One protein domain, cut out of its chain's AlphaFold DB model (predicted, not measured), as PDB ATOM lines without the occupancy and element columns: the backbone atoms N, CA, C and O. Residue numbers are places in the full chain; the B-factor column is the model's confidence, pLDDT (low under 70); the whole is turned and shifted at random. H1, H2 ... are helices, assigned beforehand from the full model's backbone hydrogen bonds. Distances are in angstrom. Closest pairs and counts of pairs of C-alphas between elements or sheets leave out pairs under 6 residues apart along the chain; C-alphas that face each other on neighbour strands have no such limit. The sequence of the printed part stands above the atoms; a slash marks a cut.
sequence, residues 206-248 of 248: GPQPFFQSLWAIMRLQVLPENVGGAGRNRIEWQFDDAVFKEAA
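What this domain is: This is residues 206 to 248 of the 248 residues of an uncharacterized protein of Moniliophthora roreri (UniProt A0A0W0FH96). A long helix, H1, leads into a loop at its far end, from which a stretched strand-free link folds back and ends in a short helix, H2, making an open, flat hairpin-like outline. H1 and H2 have no contact; residues 206 to 216 and 236 to 248 stand free. The printed part has 43 residues with two named helices, H1 then H2, no named strand, and the class all helix. It is only just loose, close to extended, with a radius of gyration of the C-alphas of 13.8 A and spans of 41 by 23 by 10 A.

How they stand to each other: H1, residues 208 to 222, and H2, residues 241 to 247, are apart. In both, each O i to N i+4 pair is within hydrogen-bond range.

Where its parts are: H1 begins at C-alpha 208 (40.039, 16.039, 7.541) and measures 21.0 A from first to last C-alpha. H2 measures 10.2 A and ends at C-alpha 247 (49.747, 26.249, -6.518).

The domain as a whole: The C-alphas farthest apart, of Asn 226 and Ala 248, are 41.9 A apart. The printed part has no cut. Residues 223 to 240 form the long link. Residues 206 to 207 and 235 to 248 have pLDDT under 70.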
ATOM      1  N   GLY A 206      45.668  15.829   6.556       65.12
ATOM      2  CA  GLY A 206      45.005  15.647   5.300       65.12
ATOM      3  C   GLY A 206      43.840  16.591   5.184       65.12
ATOM      4  O   GLY A 206      43.825  17.660   5.791       65.12
ATOM      5  N   PRO A 207      42.834  16.221   4.401       67.62
ATOM      6  CA  PRO A 207      41.679  17.046   4.182       67.62
ATOM      7  C   PRO A 207      40.681  16.898   5.333       67.62
ATOM      8  O   PRO A 207      39.580  17.405   5.208       67.62
ATOM      9  N   GLN A 208      40.990  16.201   6.438       71.75
ATOM     10  CA  GLN A 208      40.039  16.039   7.541       71.75
ATOM     11  C   GLN A 208      39.613  17.391   8.139       71.75
ATOM     12  O   GLN A 208      38.404  17.617   8.206       71.75
ATOM     13  N   PRO A 209      40.525  18.323   8.492       74.81
ATOM     14  CA  PRO A 209      40.121  19.658   8.928       74.81
ATOM     15  C   PRO A 209      39.325  20.388   7.844       74.81
ATOM     16  O   PRO A 209      38.303  21.004   8.137       74.81
ATOM     17  N   PHE A 210      39.732  20.258   6.578       73.56
ATOM     18  CA  PHE A 210      39.032  20.859   5.442       73.56
ATOM     19  C   PHE A 210      37.596  20.330   5.294       73.56
ATOM     20  O   PHE A 210      36.658  21.116   5.231       73.56
ATOM     21  N   PHE A 211      37.393  19.014   5.299       73.81
ATOM     22  CA  PHE A 211      36.082  18.385   5.152       73.81
ATOM     23  C   PHE A 211      35.209  18.558   6.393       73.81
ATOM     24  O   PHE A 211      34.002  18.708   6.241       73.81
ATOM     25  N   GLN A 212      35.779  18.583   7.602       80.25
ATOM     26  CA  GLN A 212      35.036  18.944   8.813       80.25
ATOM     27  C   GLN A 212      34.539  20.388   8.736       80.25
ATOM     28  O   GLN A 212      33.367  20.647   9.005       80.25
ATOM     29  N   SER A 213      35.400  21.306   8.296       75.44
ATOM     30  CA  SER A 213      35.046  22.715   8.100       75.44
ATOM     31  C   SER A 213      33.982  22.869   7.014       75.44
ATOM     32  O   SER A 213      32.959  23.511   7.236       75.44
ATOM     33  N   LEU A 214      34.171  22.219   5.862       79.75
ATOM     34  CA  LEU A 214      33.217  22.218   4.755       79.75
ATOM     35  C   LEU A 214      31.868  21.630   5.185       79.75
ATOM     36  O   LEU A 214      30.828  22.209   4.889       79.75
ATOM     37  N   TRP A 215      31.872  20.518   5.923       81.50
ATOM     38  CA  TRP A 215      30.659  19.910   6.466       81.50
ATOM     39  C   TRP A 215      29.942  20.845   7.442       81.50
ATOM     40  O   TRP A 215      28.731  21.021   7.321       81.50
ATOM     41  N   ALA A 216      30.667  21.476   8.370       82.38
ATOM     42  CA  ALA A 216      30.093  22.425   9.320       82.38
ATOM     43  C   ALA A 216      29.462  23.620   8.590       82.38
ATOM     44  O   ALA A 216      28.314  23.978   8.857       82.38
ATOM     45  N   ILE A 217      30.167  24.164   7.596       80.75
ATOM     46  CA  ILE A 217      29.691  25.240   6.727       80.75
ATOM     47  C   ILE A 217      28.413  24.826   5.981       80.75
ATOM     48  O   ILE A 217      27.399  25.521   6.053       80.75
ATOM     49  N   MET A 218      28.421  23.678   5.300       80.25
ATOM     50  CA  MET A 218      27.246  23.169   4.586       80.25
ATOM     51  C   MET A 218      26.079  22.901   5.544       80.25
ATOM     52  O   MET A 218      24.926  23.160   5.206       80.25
ATOM     53  N   ARG A 219      26.354  22.420   6.762       80.94
ATOM     54  CA  ARG A 219      25.328  22.162   7.775       80.94
ATOM     55  C   ARG A 219      24.674  23.452   8.260       80.94
ATOM     56  O   ARG A 219      23.447  23.484   8.366       80.94
ATOM     57  N   LEU A 220      25.458  24.505   8.488       82.88
ATOM     58  CA  LEU A 220      24.950  25.832   8.844       82.88
ATOM     59  C   LEU A 220      24.048  26.407   7.747       82.88
ATOM     60  O   LEU A 220      23.042  27.031   8.067       82.88
ATOM     61  N   GLN A 221      24.333  26.141   6.468       80.25
ATOM     62  CA  GLN A 221      23.475  26.590   5.363       80.25
ATOM     63  C   GLN A 221      22.088  25.933   5.338       80.25
ATOM     64  O   GLN A 221      21.129  26.538   4.857       80.25
ATOM     65  N   VAL A 222      21.960  24.704   5.835       81.75
ATOM     66  CA  VAL A 222      20.680  23.971   5.850       81.75
ATOM     67  C   VAL A 222      19.833  24.331   7.075       81.75
ATOM     68  O   VAL A 222      18.621  24.113   7.077       81.75
ATOM     69  N   LEU A 223      20.448  24.884   8.122       81.56
ATOM     70  CA  LEU A 223      19.752  25.266   9.343       81.56
ATOM     71  C   LEU A 223      19.045  26.628   9.185       81.56
ATOM     72  O   LEU A 223      19.615  27.564   8.614       81.56
ATOM     73  N   PRO A 224      17.810  26.764   9.699       80.31
ATOM     74  CA  PRO A 224      17.117  28.042   9.714       80.31
ATOM     75  C   PRO A 224      17.748  29.013  10.726       80.31
ATOM     76  O   PRO A 224      18.403  28.614  11.690       80.31
ATOM     77  N   GLU A 225      17.564  30.314  10.490       84.75
ATOM     78  CA  GLU A 225      18.197  31.393  11.268       84.75
ATOM     79  C   GLU A 225      17.828  31.346  12.759       84.75
ATOM     80  O   GLU A 225      18.664  31.579  13.627       84.75
ATOM     81  N   ASN A 226      16.598  30.934  13.070       87.88
ATOM     82  CA  ASN A 226      16.072  30.837  14.434       87.88
ATOM     83  C   ASN A 226      16.769  29.787  15.323       87.88
ATOM     84  O   ASN A 226      16.547  29.785  16.531       87.88
ATOM     85  N   VAL A 227      17.586  28.897  14.752       87.69
ATOM     86  CA  VAL A 227      18.412  27.927  15.498       87.69
ATOM     87  C   VAL A 227      19.914  28.161  15.286       87.69
ATOM     88  O   VAL A 227      20.716  27.261  15.524       87.69
ATOM     89  N   GLY A 228      20.298  29.358  14.825       79.94
ATOM     90  CA  GLY A 228      21.695  29.741  14.597       79.94
ATOM     91  C   GLY A 228      22.275  29.284  13.253       79.94
ATOM     92  O   GLY A 228      23.491  29.256  13.089       79.94
ATOM     93  N   GLY A 229      21.427  28.894  12.296       83.62
ATOM     94  CA  GLY A 229      21.843  28.608  10.922       83.62
ATOM     95  C   GLY A 229      21.991  29.861  10.056       83.62
ATOM     96  O   GLY A 229      21.649  30.968  10.462       83.62
ATOM     97  N   ALA A 230      22.461  29.691   8.820       80.56
ATOM     98  CA  ALA A 230      22.671  30.798   7.884       80.56
ATOM     99  C   ALA A 230      21.358  31.353   7.290       80.56
ATOM    100  O   ALA A 230      21.367  32.414   6.664       80.56
ATOM    101  N   GLY A 231      20.230  30.650   7.464       81.69
ATOM    102  CA  GLY A 231      18.923  31.091   6.981       81.69
ATOM    103  C   GLY A 231      18.915  31.337   5.470       81.69
ATOM    104  O   GLY A 231      19.177  30.429   4.679       81.69
ATOM    105  N   ARG A 232      18.612  32.579   5.070       79.81
ATOM    106  CA  ARG A 232      18.621  33.019   3.661       79.81
ATOM    107  C   ARG A 232      20.019  33.306   3.106       79.81
ATOM    108  O   ARG A 232      20.169  33.422   1.893       79.81
ATOM    109  N   ASN A 233      21.029  33.422   3.964       75.88
ATOM    110  CA  ASN A 233      22.391  33.709   3.537       75.88
ATOM    111  C   ASN A 233      23.037  32.424   2.998       75.88
ATOM    112  O   ASN A 233      22.942  31.342   3.590       75.88
ATOM    113  N   ARG A 234      23.691  32.536   1.844       72.38
ATOM    114  CA  ARG A 234      24.418  31.446   1.188       72.38
ATOM    115  C   ARG A 234      25.872  31.866   1.059       72.38
ATOM    116  O   ARG A 234      26.151  33.015   0.739       72.38
ATOM    117  N   ILE A 235      26.785  30.939   1.331       68.25
ATOM    118  CA  ILE A 235      28.204  31.167   1.056       68.25
ATOM    119  C   ILE A 235      28.392  30.920  -0.426       68.25
ATOM    120  O   ILE A 235      28.164  29.811  -0.914       68.25
ATOM    121  N   GLU A 236      28.772  31.979  -1.117       65.69
ATOM    122  CA  GLU A 236      29.250  31.919  -2.479       65.69
ATOM    123  C   GLU A 236      30.755  31.683  -2.428       65.69
ATOM    124  O   GLU A 236      31.500  32.438  -1.803       65.69
ATOM    125  N   TRP A 237      31.200  30.597  -3.046       66.00
ATOM    126  CA  TRP A 237      32.620  30.322  -3.172       66.00
ATOM    127  C   TRP A 237      33.124  31.013  -4.430       66.00
ATOM    128  O   TRP A 237      32.815  30.583  -5.541       66.00
ATOM    129  N   GLN A 238      33.897  32.078  -4.249       59.06
ATOM    130  CA  GLN A 238      34.665  32.689  -5.323       59.06
ATOM    131  C   GLN A 238      36.099  32.195  -5.194       59.06
ATOM    132  O   GLN A 238      36.788  32.468  -4.213       59.06
ATOM    133  N   PHE A 239      36.514  31.396  -6.164       61.47
ATOM    134  CA  PHE A 239      37.873  30.898  -6.254       61.47
ATOM    135  C   PHE A 239      38.624  31.776  -7.246       61.47
ATOM    136  O   PHE A 239      38.197  31.914  -8.389       61.47
ATOM    137  N   ASP A 240      39.720  32.388  -6.804       68.88
ATOM    138  CA  ASP A 240      40.600  33.110  -7.714       68.88
ATOM    139  C   ASP A 240      41.441  32.100  -8.503       68.88
ATOM    140  O   ASP A 240      42.304  31.405  -7.957       68.88
ATOM    141  N   ASP A 241      41.183  32.023  -9.806       65.25
ATOM    142  CA  ASP A 241      41.922  31.190 -10.750       65.25
ATOM    143  C   ASP A 241      43.439  31.438 -10.696       65.25
ATOM    144  O   ASP A 241      44.216  30.531 -11.012       65.25
ATOM    145  N   ALA A 242      43.885  32.646 -10.335       62.62
ATOM    146  CA  ALA A 242      45.306  32.968 -10.222       62.62
ATOM    147  C   ALA A 242      45.986  32.164  -9.104       62.62
ATOM    148  O   ALA A 242      47.071  31.626  -9.323       62.62
ATOM    149  N   VAL A 243      45.314  31.999  -7.959       62.69
ATOM    150  CA  VAL A 243      45.827  31.250  -6.799       62.69
ATOM    151  C   VAL A 243      45.999  29.770  -7.146       62.69
ATOM    152  O   VAL A 243      47.028  29.167  -6.842       62.69
ATOM    153  N   PHE A 244      45.036  29.179  -7.857       62.25
ATOM    154  CA  PHE A 244      45.136  27.778  -8.279       62.25
ATOM    155  C   PHE A 244      46.196  27.544  -9.353       62.25
ATOM    156  O   PHE A 244      46.831  26.493  -9.360       62.25
ATOM    157  N   LYS A 245      46.417  28.511 -10.250       65.62
ATOM    158  CA  LYS A 245      47.479  28.423 -11.265       65.62
ATOM    159  C   LYS A 245      48.883  28.588 -10.682       65.62
ATOM    160  O   LYS A 245      49.842  28.226 -11.355       65.62
ATOM    161  N   GLU A 246      49.022  29.177  -9.497       60.19
ATOM    162  CA  GLU A 246      50.310  29.303  -8.806       60.19
ATOM    163  C   GLU A 246      50.631  28.076  -7.939       60.19
ATOM    164  O   GLU A 246      51.798  27.713  -7.818       60.19
ATOM    165  N   ALA A 247      49.605  27.418  -7.388       53.91
ATOM    166  CA  ALA A 247      49.747  26.249  -6.518       53.91
ATOM    167  C   ALA A 247      49.869  24.891  -7.249       53.91
ATOM    168  O   ALA A 247      50.178  23.895  -6.594       53.91
ATOM    169  N   ALA A 248      49.592  24.839  -8.559       45.75
ATOM    170  CA  ALA A 248      49.710  23.647  -9.414       45.75
ATOM    171  C   ALA A 248      51.088  23.556 -10.091       45.75
ATOM    172  O   ALA A 248      51.640  22.432 -10.115       45.75
TER     173      ALA A 248